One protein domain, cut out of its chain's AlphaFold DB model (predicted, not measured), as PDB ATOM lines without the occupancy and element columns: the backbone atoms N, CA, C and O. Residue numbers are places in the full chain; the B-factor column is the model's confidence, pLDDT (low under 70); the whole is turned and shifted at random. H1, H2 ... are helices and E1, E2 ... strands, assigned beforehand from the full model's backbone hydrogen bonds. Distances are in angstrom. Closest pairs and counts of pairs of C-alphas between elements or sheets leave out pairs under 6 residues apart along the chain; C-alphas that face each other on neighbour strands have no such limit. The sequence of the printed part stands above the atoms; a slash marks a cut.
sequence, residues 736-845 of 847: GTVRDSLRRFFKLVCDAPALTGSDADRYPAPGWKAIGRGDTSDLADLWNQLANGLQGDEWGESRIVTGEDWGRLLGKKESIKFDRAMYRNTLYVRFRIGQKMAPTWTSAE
ATOM      1  N   GLY A 736     -18.379  57.774  12.795       51.41
ATOM      2  CA  GLY A 736     -16.953  58.059  12.620       51.41
ATOM      3  C   GLY A 736     -16.058  56.947  13.175       51.41
ATOM      4  O   GLY A 736     -15.127  56.521  12.499       51.41
ATOM      5  N   THR A 737     -16.399  56.374  14.333       57.25
ATOM      6  CA  THR A 737     -15.629  55.295  14.965       57.25
ATOM      7  C   THR A 737     -15.644  54.005  14.168       57.25
ATOM      8  O   THR A 737     -14.627  53.330  14.177       57.25
ATOM      9  N   VAL A 738     -16.709  53.657  13.433       67.75
ATOM     10  CA  VAL A 738     -16.721  52.408  12.646       67.75
ATOM     11  C   VAL A 738     -15.805  52.524  11.435       67.75
ATOM     12  O   VAL A 738     -14.960  51.659  11.233       67.75
ATOM     13  N   ARG A 739     -15.892  53.607  10.652       73.75
ATOM     14  CA  ARG A 739     -14.974  53.816   9.514       73.75
ATOM     15  C   ARG A 739     -13.530  53.996   9.970       73.75
ATOM     16  O   ARG A 739     -12.627  53.459   9.328       73.75
ATOM     17  N   ASP A 740     -13.305  54.684  11.085       76.19
ATOM     18  CA  ASP A 740     -11.971  54.815  11.671       76.19
ATOM     19  C   ASP A 740     -11.472  53.486  12.254       76.19
ATOM     20  O   ASP A 740     -10.296  53.161  12.103       76.19
ATOM     21  N   SER A 741     -12.360  52.659  12.813       81.56
ATOM     22  CA  SER A 741     -12.062  51.292  13.258       81.56
ATOM     23  C   SER A 741     -11.759  50.374  12.086       81.56
ATOM     24  O   SER A 741     -10.828  49.591  12.171       81.56
ATOM     25  N   LEU A 742     -12.461  50.495  10.960       90.00
ATOM     26  CA  LEU A 742     -12.169  49.733   9.747       90.00
ATOM     27  C   LEU A 742     -10.828  50.161   9.138       90.00
ATOM     28  O   LEU A 742     -10.011  49.310   8.790       90.00
ATOM     29  N   ARG A 743     -10.535  51.467   9.087       89.00
ATOM     30  CA  ARG A 743      -9.213  51.982   8.681       89.00
ATOM     31  C   ARG A 743      -8.106  51.498   9.617       89.00
ATOM     32  O   ARG A 743      -7.068  51.035   9.144       89.00
ATOM     33  N   ARG A 744      -8.335  51.552  10.933       90.19
ATOM     34  CA  ARG A 744      -7.419  51.025  11.953       90.19
ATOM     35  C   ARG A 744      -7.256  49.513  11.822       90.19
ATOM     36  O   ARG A 744      -6.141  49.027  11.939       90.19
ATOM     37  N   PHE A 745      -8.320  48.778  11.517       94.88
ATOM     38  CA  PHE A 745      -8.291  47.335  11.308       94.88
ATOM     39  C   PHE A 745      -7.455  46.976  10.085       94.88
ATOM     40  O   PHE A 745      -6.548  46.157  10.193       94.88
ATOM     41  N   PHE A 746      -7.665  47.652   8.952       94.50
ATOM     42  CA  PHE A 746      -6.820  47.481   7.770       94.50
ATOM     43  C   PHE A 746      -5.343  47.736   8.085       94.50
ATOM     44  O   PHE A 746      -4.488  46.934   7.705       94.50
ATOM     45  N   LYS A 747      -5.044  48.812   8.828       92.44
ATOM     46  CA  LYS A 747      -3.684  49.118   9.289       92.44
ATOM     47  C   LYS A 747      -3.092  47.989  10.125       92.44
ATOM     48  O   LYS A 747      -2.030  47.478   9.793       92.44
ATOM     49  N   LEU A 748      -3.806  47.566  11.166       94.56
ATOM     50  CA  LEU A 748      -3.353  46.525  12.085       94.56
ATOM     51  C   LEU A 748      -3.165  45.176  11.383       94.56
ATOM     52  O   LEU A 748      -2.216  44.464  11.692       94.56
ATOM     53  N   VAL A 749      -4.000  44.837  10.396       95.06
ATOM     54  CA  VAL A 749      -3.798  43.643   9.559       95.06
ATOM     55  C   VAL A 749      -2.539  43.783   8.698       95.06
ATOM     56  O   VAL A 749      -1.780  42.824   8.569       95.06
ATOM     57  N   CYS A 750      -2.270  44.954   8.117       91.19
ATOM     58  CA  CYS A 750      -1.042  45.169   7.343       91.19
ATOM     59  C   CYS A 750       0.219  45.056   8.216       91.19
ATOM     60  O   CYS A 750       1.207  44.459   7.781       91.19
ATOM     61  N   ASP A 751       0.161  45.593   9.437       91.56
ATOM     62  CA  ASP A 751       1.287  45.677  10.375       91.56
ATOM     63  C   ASP A 751       1.509  44.380  11.179       91.56
ATOM     64  O   ASP A 751       2.592  44.161  11.722       91.56
ATOM     65  N   ALA A 752       0.512  43.492  11.243       93.44
ATOM     66  CA  ALA A 752       0.612  42.220  11.953       93.44
ATOM     67  C   ALA A 752       1.735  41.321  11.391       93.44
ATOM     68  O   ALA A 752       2.032  41.357  10.191       93.44
ATOM     69  N   PRO A 753       2.361  40.460  12.214       91.81
ATOM     70  CA  PRO A 753       3.421  39.563  11.759       91.81
ATOM     71  C   PRO A 753       2.917  38.569  10.701       91.81
ATOM     72  O   PRO A 753       1.743  38.202  10.658       91.81
ATOM     73  N   ALA A 754       3.807  38.144   9.800       92.19
ATOM     74  CA  ALA A 754       3.495  37.076   8.851       92.19
ATOM     75  C   ALA A 754       3.284  35.737   9.579       92.19
ATOM     76  O   ALA A 754       3.848  35.516  10.653       92.19
ATOM     77  N   LEU A 755       2.495  34.838   8.980       93.81
ATOM     78  CA  LEU A 755       2.341  33.478   9.500       93.81
ATOM     79  C   LEU A 755       3.697  32.762   9.558       93.81
ATOM     80  O   LEU A 755       4.552  32.952   8.693       93.81
ATOM     81  N   THR A 756       3.872  31.911  10.567       91.12
ATOM     82  CA  THR A 756       5.068  31.079  10.751       91.12
ATOM     83  C   THR A 756       4.668  29.623  10.996       91.12
ATOM     84  O   THR A 756       3.517  29.333  11.331       91.12
ATOM     85  N   GLY A 757       5.605  28.689  10.805       93.12
ATOM     86  CA  GLY A 757       5.387  27.263  11.072       93.12
ATOM     87  C   GLY A 757       4.219  26.651  10.286       93.12
ATOM     88  O   GLY A 757       3.989  26.993   9.129       93.12
ATOM     89  N   SER A 758       3.452  25.773  10.944       90.81
ATOM     90  CA  SER A 758       2.335  25.025  10.338       90.81
ATOM     91  C   SER A 758       1.231  25.898   9.736       90.81
ATOM     92  O   SER A 758       0.469  25.442   8.884       90.81
ATOM     93  N   ASP A 759       1.115  27.144  10.191       90.56
ATOM     94  CA  ASP A 759       0.116  28.080   9.688       90.56
ATOM     95  C   ASP A 759       0.531  28.690   8.346       90.56
ATOM     96  O   ASP A 759      -0.321  28.892   7.478       90.56
ATOM     97  N   ALA A 760       1.835  28.907   8.137       91.12
ATOM     98  CA  ALA A 760       2.377  29.326   6.846       91.12
ATOM     99  C   ALA A 760       2.225  28.222   5.787       91.12
ATOM    100  O   ALA A 760       1.860  28.516   4.650       91.12
ATOM    101  N   ASP A 761       2.411  26.955   6.171       90.06
ATOM    102  CA  ASP A 761       2.205  25.810   5.269       90.06
ATOM    103  C   ASP A 761       0.737  25.671   4.840       90.06
ATOM    104  O   ASP A 761       0.434  25.315   3.701       90.06
ATOM    105  N   ARG A 762      -0.196  25.975   5.752       92.56
ATOM    106  CA  ARG A 762      -1.643  25.911   5.500       92.56
ATOM    107  C   ARG A 762      -2.129  27.017   4.571       92.56
ATOM    108  O   ARG A 762      -3.009  26.782   3.745       92.56
ATOM    109  N   TYR A 763      -1.572  28.214   4.718       92.25
ATOM    110  CA  TYR A 763      -1.931  29.381   3.921       92.25
ATOM    111  C   TYR A 763      -0.688  29.941   3.215       92.25
ATOM    112  O   TYR A 763      -0.223  31.028   3.559       92.25
ATOM    113  N   PRO A 764      -0.170  29.234   2.187       86.38
ATOM    114  CA  PRO A 764       1.128  29.538   1.573       86.38
ATOM    115  C   PRO A 764       1.124  30.820   0.733       86.38
ATOM    116  O   PRO A 764       2.174  31.337   0.356       86.38
ATOM    117  N   ALA A 765      -0.058  31.341   0.398       87.38
ATOM    118  CA  ALA A 765      -0.165  32.608  -0.305       87.38
ATOM    119  C   ALA A 765       0.248  33.769   0.624       87.38
ATOM    120  O   ALA A 765      -0.128  33.784   1.791       87.38
ATOM    121  N   PRO A 766       0.968  34.787   0.130       85.50
ATOM    122  CA  PRO A 766       1.412  35.885   0.978       85.50
ATOM    123  C   PRO A 766       0.224  36.726   1.481       85.50
ATOM    124  O   PRO A 766      -0.851  36.736   0.872       85.50
ATOM    125  N   GLY A 767       0.437  37.432   2.596       88.00
ATOM    126  CA  GLY A 767      -0.492  38.425   3.151       88.00
ATOM    127  C   GLY A 767      -1.419  37.934   4.263       88.00
ATOM    128  O   GLY A 767      -2.014  38.770   4.935       88.00
ATOM    129  N   TRP A 768      -1.521  36.623   4.498       95.00
ATOM    130  CA  TRP A 768      -2.316  36.087   5.606       95.00
ATOM    131  C   TRP A 768      -1.746  36.461   6.974       95.00
ATOM    132  O   TRP A 768      -0.530  36.448   7.181       95.00
ATOM    133  N   LYS A 769      -2.656  36.772   7.898       95.88
ATOM    134  CA  LYS A 769      -2.413  37.083   9.309       95.88
ATOM    135  C   LYS A 769      -3.334  36.238  10.175       95.88
ATOM    136  O   LYS A 769      -4.456  35.962   9.760       95.88
ATOM    137  N   ALA A 770      -2.861  35.844  11.350       96.62
ATOM    138  CA  ALA A 770      -3.630  35.068  12.316       96.62
ATOM    139  C   ALA A 770      -4.131  35.971  13.448       96.62
ATOM    140  O   ALA A 770      -3.373  36.782  13.971       96.62
ATOM    141  N   ILE A 771      -5.392  35.792  13.830       97.06
ATOM    142  CA  ILE A 771      -6.045  36.427  14.973       97.06
ATOM    143  C   ILE A 771      -6.566  35.293  15.857       97.06
ATOM    144  O   ILE A 771      -7.465  34.547  15.461       97.06
ATOM    145  N   GLY A 772      -5.957  35.102  17.026       94.88
ATOM    146  CA  GLY A 772      -6.340  34.041  17.958       94.88
ATOM    147  C   GLY A 772      -7.543  34.436  18.812       94.88
ATOM    148  O   GLY A 772      -7.622  35.556  19.311       94.88
ATOM    149  N   ARG A 773      -8.475  33.511  19.044       89.50
ATOM    150  CA  ARG A 773      -9.550  33.708  20.023       89.50
ATOM    151  C   ARG A 773      -8.950  33.650  21.430       89.50
ATOM    152  O   ARG A 773      -8.531  32.585  21.879       89.50
ATOM    153  N   GLY A 774      -8.903  34.800  22.099       87.31
ATOM    154  CA  GLY A 774      -8.208  34.987  23.380       87.31
ATOM    155  C   GLY A 774      -6.828  35.641  23.258       87.31
ATOM    156  O   GLY A 774      -6.152  35.795  24.271       87.31
ATOM    157  N   ASP A 775      -6.413  36.026  22.046       90.25
ATOM    158  CA  ASP A 775      -5.299  36.953  21.857       90.25
ATOM    159  C   ASP A 775      -5.678  38.335  22.421       90.25
ATOM    160  O   ASP A 775      -6.818  38.775  22.278       90.25
ATOM    161  N   THR A 776      -4.726  38.995  23.078       90.62
ATOM    162  CA  THR A 776      -4.877  40.324  23.693       90.62
ATOM    163  C   THR A 776      -4.193  41.411  22.861       90.62
ATOM    164  O   THR A 776      -3.799  42.450  23.390       90.62
ATOM    165  N   SER A 777      -3.925  41.138  21.584       94.50
ATOM    166  CA  SER A 777      -3.378  42.122  20.656       94.50
ATOM    167  C   SER A 777      -4.428  43.165  20.271       94.50
ATOM    168  O   SER A 777      -5.614  42.860  20.159       94.50
ATOM    169  N   ASP A 778      -3.980  44.384  19.952       92.12
ATOM    170  CA  ASP A 778      -4.832  45.449  19.401       92.12
ATOM    171  C   ASP A 778      -5.675  44.978  18.203       92.12
ATOM    172  O   ASP A 778      -6.800  45.436  18.002       92.12
ATOM    173  N   LEU A 779      -5.126  44.073  17.384       95.38
ATOM    174  CA  LEU A 779      -5.819  43.500  16.233       95.38
ATOM    175  C   LEU A 779      -6.952  42.558  16.666       95.38
ATOM    176  O   LEU A 779      -8.035  42.609  16.083       95.38
ATOM    177  N   ALA A 780      -6.716  41.719  17.676       94.25
ATOM    178  CA  ALA A 780      -7.724  40.821  18.225       94.25
ATOM    179  C   ALA A 780      -8.835  41.587  18.955       94.25
ATOM    180  O   ALA A 780     -10.014  41.321  18.716       94.25
ATOM    181  N   ASP A 781      -8.481  42.590  19.759       90.81
ATOM    182  CA  ASP A 781      -9.443  43.452  20.451       90.81
ATOM    183  C   ASP A 781     -10.330  44.220  19.471       90.81
ATOM    184  O   ASP A 781     -11.545  44.310  19.657       90.81
ATOM    185  N   LEU A 782      -9.741  44.742  18.393       92.19
ATOM    186  CA  LEU A 782     -10.501  45.433  17.360       92.19
ATOM    187  C   LEU A 782     -11.371  44.469  16.548       92.19
ATOM    188  O   LEU A 782     -12.502  44.808  16.206       92.19
ATOM    189  N   TRP A 783     -10.895  43.253  16.272       95.44
ATOM    190  CA  TRP A 783     -11.726  42.232  15.636       95.44
ATOM    191  C   TRP A 783     -12.927  41.845  16.507       95.44
ATOM    192  O   TRP A 783     -14.034  41.739  15.986       95.44
ATOM    193  N   ASN A 784     -12.754  41.719  17.828       91.38
ATOM    194  CA  ASN A 784     -13.854  41.440  18.760       91.38
ATOM    195  C   ASN A 784     -14.971  42.496  18.694       91.38
ATOM    196  O   ASN A 784     -16.130  42.164  18.923       91.38
ATOM    197  N   GLN A 785     -14.632  43.747  18.365       85.31
ATOM    198  CA  GLN A 785     -15.601  44.833  18.170       85.31
ATOM    199  C   GLN A 785     -16.284  44.778  16.796       85.31
ATOM    200  O   GLN A 785     -17.410  45.244  16.651       85.31
ATOM    201  N   LEU A 786     -15.600  44.239  15.784       89.12
ATOM    202  CA  LEU A 786     -16.078  44.191  14.400       89.12
ATOM    203  C   LEU A 786     -16.804  42.883  14.047       89.12
ATOM    204  O   LEU A 786     -17.511  42.843  13.037       89.12
ATOM    205  N   ALA A 787     -16.618  41.813  14.819       91.25
ATOM    206  CA  ALA A 787     -17.247  40.516  14.595       91.25
ATOM    207  C   ALA A 787     -18.767  40.544  14.853       91.25
ATOM    208  O   ALA A 787     -19.268  41.363  15.617       91.25
ATOM    209  N   ASN A 788     -19.515  39.622  14.237       81.62
ATOM    210  CA  ASN A 788     -20.974  39.539  14.394       81.62
ATOM    211  C   ASN A 788     -21.399  39.096  15.807       81.62
ATOM    212  O   ASN A 788     -22.522  39.370  16.220       81.62
ATOM    213  N   GLY A 789     -20.517  38.405  16.529       85.19
ATOM    214  CA  GLY A 789     -20.736  37.917  17.887       85.19
ATOM    215  C   GLY A 789     -19.434  37.403  18.501       85.19
ATOM    216  O   GLY A 789     -18.436  37.229  17.809       85.19
ATOM    217  N   LEU A 790     -19.405  37.152  19.812       88.50
ATOM    218  CA  LEU A 790     -18.184  36.693  20.502       88.50
ATOM    219  C   LEU A 790     -18.062  35.161  20.585       88.50
ATOM    220  O   LEU A 790     -17.006  34.637  20.945       88.50
ATOM    221  N   GLN A 791     -19.119  34.424  20.239       87.12
ATOM    222  CA  GLN A 791     -19.206  32.973  20.418       87.12
ATOM    223  C   GLN A 791     -19.306  32.223  19.084       87.12
ATOM    224  O   GLN A 791     -19.683  32.787  18.062       87.12
ATOM    225  N   GLY A 792     -18.932  30.938  19.096       86.38
ATOM    226  CA  GLY A 792     -19.143  30.020  17.970       86.38
ATOM    227  C   GLY A 792     -18.572  30.511  16.638       86.38
ATOM    228  O   GLY A 792     -17.478  31.081  16.604       86.38
ATOM    229  N   ASP A 793     -19.319  30.286  15.562       87.69
ATOM    230  CA  ASP A 793     -18.948  30.716  14.213       87.69
ATOM    231  C   ASP A 793     -19.131  32.228  14.008       87.69
ATOM    232  O   ASP A 793     -18.419  32.819  13.198       87.69
ATOM    233  N   GLU A 794     -19.997  32.880  14.796       87.12
ATOM    234  CA  GLU A 794     -20.306  34.316  14.682       87.12
ATOM    235  C   GLU A 794     -19.075  35.205  14.887       87.12
ATOM    236  O   GLU A 794     -18.951  36.248  14.250       87.12
ATOM    237  N   TRP A 795     -18.124  34.769  15.714       94.75
ATOM    238  CA  TRP A 795     -16.850  35.468  15.911       94.75
ATOM    239  C   TRP A 795     -15.926  35.409  14.703       94.75
ATOM    240  O   TRP A 795     -15.133  36.317  14.482       94.75
ATOM    241  N   GLY A 796     -16.002  34.335  13.916       91.88
ATOM    242  CA  GLY A 796     -15.237  34.230  12.680       91.88
ATOM    243  C   GLY A 796     -15.806  35.118  11.575       91.88
ATOM    244  O   GLY A 796     -15.165  35.268  10.533       91.88
ATOM    245  N   GLU A 797     -16.999  35.688  11.768       91.62
ATOM    246  CA  GLU A 797     -17.751  36.450  10.778       91.62
ATOM    247  C   GLU A 797     -17.831  37.935  11.122       91.62
ATOM    248  O   GLU A 797     -17.976  38.316  12.274       91.62
ATOM    249  N   SER A 798     -17.818  38.789  10.099       91.31
ATOM    250  CA  SER A 798     -18.118  40.212  10.261       91.31
ATOM    251  C   SER A 798     -18.850  40.728   9.032       91.31
ATOM    252  O   SER A 798     -18.274  40.808   7.942       91.31
ATOM    253  N   ARG A 799     -20.130  41.081   9.192       80.00
ATOM    254  CA  ARG A 799     -20.924  41.732   8.136       80.00
ATOM    255  C   ARG A 799     -20.375  43.120   7.821       80.00
ATOM    256  O   ARG A 799     -20.351  43.493   6.655       80.00
ATOM    257  N   ILE A 800     -19.869  43.821   8.837       80.94
ATOM    258  CA  ILE A 800     -19.290  45.162   8.714       80.94
ATOM    259  C   ILE A 800     -18.032  45.116   7.833       80.94
ATOM    260  O   ILE A 800     -17.947  45.825   6.839       80.94
ATOM    261  N   VAL A 801     -17.077  44.229   8.133       89.69
ATOM    262  CA  VAL A 801     -15.811  44.121   7.382       89.69
ATOM    263  C   VAL A 801     -16.027  43.535   5.983       89.69
ATOM    264  O   VAL A 801     -15.387  43.971   5.026       89.69
ATOM    265  N   THR A 802     -16.919  42.547   5.844       89.12
ATOM    266  CA  THR A 802     -17.146  41.859   4.557       89.12
ATOM    267  C   THR A 802     -18.017  42.681   3.600       89.12
ATOM    268  O   THR A 802     -17.867  42.556   2.387       89.12
ATOM    269  N   GLY A 803     -18.928  43.506   4.127       75.75
ATOM    270  CA  GLY A 803     -19.822  44.358   3.341       75.75
ATOM    271  C   GLY A 803     -19.216  45.695   2.901       75.75
ATOM    272  O   GLY A 803     -19.818  46.377   2.075       75.75
ATOM    273  N   GLU A 804     -18.050  46.074   3.428       89.00
ATOM    274  CA  GLU A 804     -17.435  47.377   3.160       89.00
ATOM    275  C   GLU A 804     -16.760  47.449   1.777       89.00
ATOM    276  O   GLU A 804     -16.017  46.554   1.363       89.00
ATOM    277  N   ASP A 805     -16.940  48.580   1.085       82.38
ATOM    278  CA  ASP A 805     -16.138  48.939  -0.090       82.38
ATOM    279  C   ASP A 805     -14.791  49.523   0.359       82.38
ATOM    280  O   ASP A 805     -14.595  50.738   0.470       82.38
ATOM    281  N   TRP A 806     -13.837  48.629   0.611       88.50
ATOM    282  CA  TRP A 806     -12.492  48.973   1.071       88.50
ATOM    283  C   TRP A 806     -11.736  49.914   0.126       88.50
ATOM    284  O   TRP A 806     -10.939  50.730   0.591       88.50
ATOM    285  N   GLY A 807     -11.992  49.837  -1.186       82.19
ATOM    286  CA  GLY A 807     -11.399  50.752  -2.161       82.19
ATOM    287  C   GLY A 807     -11.864  52.181  -1.901       82.19
ATOM    288  O   GLY A 807     -11.049  53.087  -1.731       82.19
ATOM    289  N   ARG A 808     -13.178  52.374  -1.752       79.00
ATOM    290  CA  ARG A 808     -13.757  53.679  -1.412       79.00
ATOM    291  C   ARG A 808     -13.337  54.164  -0.023       79.00
ATOM    292  O   ARG A 808     -12.977  55.334   0.110       79.00
ATOM    293  N   LEU A 809     -13.349  53.294   0.990       80.75
ATOM    294  CA  LEU A 809     -13.005  53.648   2.374       80.75
ATOM    295  C   LEU A 809     -11.572  54.196   2.506       80.75
ATOM    296  O   LEU A 809     -11.334  55.149   3.261       80.75
ATOM    297  N   LEU A 810     -10.638  53.595   1.761       83.62
ATOM    298  CA  LEU A 810      -9.210  53.928   1.750       83.62
ATOM    299  C   LEU A 810      -8.820  54.911   0.630       83.62
ATOM    300  O   LEU A 810      -7.642  55.227   0.472       83.62
ATOM    301  N   GLY A 811      -9.786  55.403  -0.155       79.38
ATOM    302  CA  GLY A 811      -9.545  56.375  -1.226       79.38
ATOM    303  C   GLY A 811      -8.757  55.822  -2.420       79.38
ATOM    304  O   GLY A 811      -8.018  56.567  -3.064       79.38
ATOM    305  N   LYS A 812      -8.886  54.526  -2.727       78.75
ATOM    306  CA  LYS A 812      -8.192  53.843  -3.827       78.75
ATOM    307  C   LYS A 812      -9.116  53.549  -5.000       78.75
ATOM    308  O   LYS A 812     -10.268  53.165  -4.836       78.75
ATOM    309  N   LYS A 813      -8.572  53.706  -6.212       78.88
ATOM    310  CA  LYS A 813      -9.263  53.359  -7.468       78.88
ATOM    311  C   LYS A 813      -9.306  51.850  -7.719       78.88
ATOM    312  O   LYS A 813     -10.148  51.374  -8.472       78.88
ATOM    313  N   GLU A 814      -8.369  51.113  -7.135       80.81
ATOM    314  CA  GLU A 814      -8.245  49.666  -7.290       80.81
ATOM    315  C   GLU A 814      -9.185  48.950  -6.315       80.81
ATOM    316  O   GLU A 814      -9.346  49.374  -5.172       80.81
ATOM    317  N   SER A 815      -9.798  47.846  -6.753       83.44
ATOM    318  CA  SER A 815     -10.638  47.028  -5.873       83.44
ATOM    319  C   SER A 815      -9.779  46.380  -4.787       83.44
ATOM    320  O   SER A 815      -8.802  45.682  -5.087       83.44
ATOM    321  N   ILE A 816     -10.174  46.606  -3.534       89.19
ATOM    322  CA  ILE A 816      -9.561  46.001  -2.357       89.19
ATOM    323  C   ILE A 816     -10.495  44.904  -1.850       89.19
ATOM    324  O   ILE A 816     -11.657  45.165  -1.552       89.19
ATOM    325  N   LYS A 817      -9.997  43.667  -1.780       91.38
ATOM    326  CA  LYS A 817     -10.761  42.506  -1.301       91.38
ATOM    327  C   LYS A 817     -10.262  42.060   0.063       91.38
ATOM    328  O   LYS A 817      -9.057  41.891   0.240       91.38
ATOM    329  N   PHE A 818     -11.190  41.823   0.981       95.00
ATOM    330  CA  PHE A 818     -10.935  41.163   2.254       95.00
ATOM    331  C   PHE A 818     -11.196  39.661   2.111       95.00
ATOM    332  O   PHE A 818     -12.306  39.257   1.767       95.00
ATOM    333  N   ASP A 819     -10.179  38.838   2.357       94.69
ATOM    334  CA  ASP A 819     -10.337  37.389   2.457       94.69
ATOM    335  C   ASP A 819     -10.248  36.974   3.928       94.69
ATOM    336  O   ASP A 819      -9.392  37.465   4.670       94.69
ATOM    337  N   ARG A 820     -11.079  36.009   4.323       95.44
ATOM    338  CA  ARG A 820     -11.019  35.372   5.639       95.44
ATOM    339  C   ARG A 820     -11.116  33.857   5.528       95.44
ATOM    340  O   ARG A 820     -11.750  33.342   4.608       95.44
ATOM    341  N   ALA A 821     -10.518  33.154   6.478       95.12
ATOM    342  CA  ALA A 821     -10.655  31.716   6.646       95.12
ATOM    343  C   ALA A 821     -10.586  31.370   8.133       95.12
ATOM    344  O   ALA A 821      -9.757  31.906   8.863       95.12
ATOM    345  N   MET A 822     -11.449  30.468   8.586       94.25
ATOM    346  CA  MET A 822     -11.521  30.089   9.992       94.25
ATOM    347  C   MET A 822     -10.971  28.677  10.190       94.25
ATOM    348  O   MET A 822     -11.363  27.754   9.476       94.25
ATOM    349  N   TYR A 823     -10.061  28.486  11.150       93.88
ATOM    350  CA  TYR A 823      -9.591  27.153  11.528       93.88
ATOM    351  C   TYR A 823      -9.411  27.031  13.043       93.88
ATOM    352  O   TYR A 823      -8.614  27.742  13.655       93.88
ATOM    353  N   ARG A 824     -10.142  26.087  13.652       91.31
ATOM    354  CA  ARG A 824     -10.205  25.888  15.111       91.31
ATOM    355  C   ARG A 824     -10.607  27.179  15.831       91.31
ATOM    356  O   ARG A 824     -11.730  27.620  15.661       91.31
ATOM    357  N   ASN A 825      -9.700  27.772  16.604       93.12
ATOM    358  CA  ASN A 825      -9.911  28.997  17.373       93.12
ATOM    359  C   ASN A 825      -9.090  30.178  16.824       93.12
ATOM    360  O   ASN A 825      -8.916  31.168  17.524       93.12
ATOM    361  N   THR A 826      -8.587  30.079  15.591       95.25
ATOM    362  CA  THR A 826      -7.813  31.143  14.939       95.25
ATOM    363  C   THR A 826      -8.480  31.591  13.643       95.25
ATOM    364  O   THR A 826      -8.719  30.782  12.739       95.25
ATOM    365  N   LEU A 827      -8.764  32.888  13.550       96.69
ATOM    366  CA  LEU A 827      -9.218  33.531  12.329       96.69
ATOM    367  C   LEU A 827      -8.007  33.961  11.506       96.69
ATOM    368  O   LEU A 827      -7.137  34.681  11.986       96.69
ATOM    369  N   TYR A 828      -7.974  33.550  10.246       97.25
ATOM    370  CA  TYR A 828      -6.978  33.986   9.284       97.25
ATOM    371  C   TYR A 828      -7.601  35.050   8.391       97.25
ATOM    372  O   TYR A 828      -8.694  34.847   7.862       97.25
ATOM    373  N   VAL A 829      -6.917  36.179   8.218       96.81
ATOM    374  CA  VAL A 829      -7.389  37.307   7.401       96.81
ATOM    375  C   VAL A 829      -6.295  37.825   6.475       96.81
ATOM    376  O   VAL A 829      -5.110  37.726   6.795       96.81
ATOM    377  N   ARG A 830      -6.681  38.402   5.334       94.75
ATOM    378  CA  ARG A 830      -5.794  39.228   4.500       94.75
ATOM    379  C   ARG A 830      -6.569  40.222   3.643       94.75
ATOM    380  O   ARG A 830      -7.733  40.003   3.319       94.75
ATOM    381  N   PHE A 831      -5.866  41.249   3.180       94.12
ATOM    382  CA  PHE A 831      -6.343  42.156   2.139       94.12
ATOM    383  C   PHE A 831      -5.593  41.937   0.822       94.12
ATOM    384  O   PHE A 831      -4.398  41.650   0.819       94.12
ATOM    385  N   ARG A 832      -6.285  42.106  -0.306       90.62
ATOM    386  CA  ARG A 832      -5.710  42.073  -1.660       90.62
ATOM    387  C   ARG A 832      -6.038  43.362  -2.397       90.62
ATOM    388  O   ARG A 832      -7.199  43.755  -2.401       90.62
ATOM    389  N   ILE A 833      -5.051  43.977  -3.049       86.56
ATOM    390  CA  ILE A 833      -5.227  45.195  -3.861       86.56
ATOM    391  C   ILE A 833      -4.859  44.858  -5.308       86.56
ATOM    392  O   ILE A 833      -3.688  44.621  -5.617       86.56
ATOM    393  N   GLY A 834      -5.852  44.770  -6.196       81.62
ATOM    394  CA  GLY A 834      -5.627  44.300  -7.568       81.62
ATOM    395  C   GLY A 834      -4.989  42.900  -7.600       81.62
ATOM    396  O   GLY A 834      -5.575  41.940  -7.102       81.62
ATOM    397  N   GLN A 835      -3.783  42.778  -8.173       75.25
ATOM    398  CA  GLN A 835      -2.999  41.528  -8.170       75.25
ATOM    399  C   GLN A 835      -2.051  41.379  -6.963       75.25
ATOM    400  O   GLN A 835      -1.461  40.314  -6.775       75.25
ATOM    401  N   LYS A 836      -1.883  42.414  -6.128       74.00
ATOM    402  CA  LYS A 836      -1.007  42.353  -4.951       74.00
ATOM    403  C   LYS A 836      -1.702  41.612  -3.811       74.00
ATOM    404  O   LYS A 836      -2.771  42.007  -3.351       74.00
ATOM    405  N   MET A 837      -1.046  40.557  -3.336       72.00
ATOM    406  CA  MET A 837      -1.571  39.641  -2.318       72.00
ATOM    407  C   MET A 837      -1.167  40.009  -0.877       72.00
ATOM    408  O   MET A 837      -1.744  39.469   0.057       72.00
ATOM    409  N   ALA A 838      -0.202  40.919  -0.692       73.06
ATOM    410  CA  ALA A 838       0.275  41.389   0.613       73.06
ATOM    411  C   ALA A 838       0.533  42.911   0.585       73.06
ATOM    412  O   ALA A 838       1.670  43.339   0.367       73.06
ATOM    413  N   PRO A 839      -0.512  43.744   0.713       68.44
ATOM    414  CA  PRO A 839      -0.344  45.189   0.781       68.44
ATOM    415  C   PRO A 839       0.319  45.601   2.106       68.44
ATOM    416  O   PRO A 839       0.071  45.009   3.150       68.44
ATOM    417  N   THR A 840       1.165  46.629   2.055       68.75
ATOM    418  CA  THR A 840       1.680  47.347   3.236       68.75
ATOM    419  C   THR A 840       0.898  48.644   3.430       68.75
ATOM    420  O   THR A 840       0.435  49.222   2.440       68.75
ATOM    421  N   TRP A 841       0.793  49.148   4.666       55.22
ATOM    422  CA  TRP A 841       0.131  50.432   4.944       55.22
ATOM    423  C   TRP A 841       0.728  51.578   4.107       55.22
ATOM    424  O   TRP A 841       0.001  52.348   3.488       55.22
ATOM    425  N   THR A 842       2.054  51.619   3.957       52.94
ATOM    426  CA  THR A 842       2.754  52.602   3.113       52.94
ATOM    427  C   THR A 842       2.483  52.422   1.618       52.94
ATOM    428  O   THR A 842       2.356  53.421   0.912       52.94
ATOM    429  N   SER A 843       2.293  51.197   1.110       50.75
ATOM    430  CA  SER A 843       1.801  50.981  -0.267       50.75
ATOM    431  C   SER A 843       0.328  51.368  -0.464       50.75
ATOM    432  O   SER A 843      -0.107  51.553  -1.597       50.75
ATOM    433  N   ALA A 844      -0.420  51.524   0.632       46.47
ATOM    434  CA  ALA A 844      -1.774  52.060   0.657       46.47
ATOM    435  C   ALA A 844      -1.817  53.581   0.923       46.47
ATOM    436  O   ALA A 844      -2.873  54.175   0.767       46.47
ATOM    437  N   GLU A 845      -0.709  54.258   1.235       40.41
ATOM    438  CA  GLU A 845      -0.626  55.734   1.290       40.41
ATOM    439  C   GLU A 845       0.125  56.344   0.087       40.41
ATOM    440  O   GLU A 845      -0.146  57.484  -0.273       40.41
TER     441      GLU A 845
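Overview. This is residues 736 to 845 of the 847 residues of an uncharacterized protein of Gemmata sp. SH-PL17 (UniProt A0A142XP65). A small sheet, built on the long hairpin of E2 and E3 with the short E1 beside E3, has H1, H3, H4 and H5 gathered to one side of it and the small H2 on the other. H6 packs on the last residues of H1. The 110 printed residues hold six helices and three strands, H1 H2 E1 H3 H4 H5 E2 E3 H6, of mixed class; the sheet's order is E1, E3, E2, antiparallel. The whole is compact, with a radius of gyration of 13.2 A and spans of 36, 32 and 20 A.

Arrangement. H1, residues 736 to 751, touches H3, residues 778 to 786, at Leu 748 and Leu 779, their closest C-alphas, 5.7 A apart, with a steep tilt of 41 degrees, opposite ways. H2, residues 758 to 762, only grazes the sheet. E1, residues 769 to 772, is antiparallel to E3, residues 826 to 833, with N 771 and O 827 at 2.8 A. H4, residues 799 to 803, and H5, residues 806 to 809, only graze the sheet too. E2, residues 816 to 823, forms a hairpin with E3, with N 819 and O 830 at 2.9 A. H6, residues 841 to 845, only just touches H1, with 3 pairs of C-alphas within 8 A, the closest Cys 750 and Trp 841 at 5.9 A. H1, H2, H3, H4 and H6 have every O i to N i+4 pair within hydrogen-bond range; H5 is too short for one.

Along the chain. H1 begins at C-alpha 736 (-16.953, 58.059, 12.620) and measures 22.2 A. H3 measures 12.4 A, E2 23.4 A and E3 23.6 A. H6 ends at C-alpha 845 (-0.626, 55.734, 1.290).

Size, cuts and confidence. The printed part has no cut. The link from H3 to H4 is long, 12 residues. The pLDDT is under 70 at residues 736 to 738 and 839 to 845.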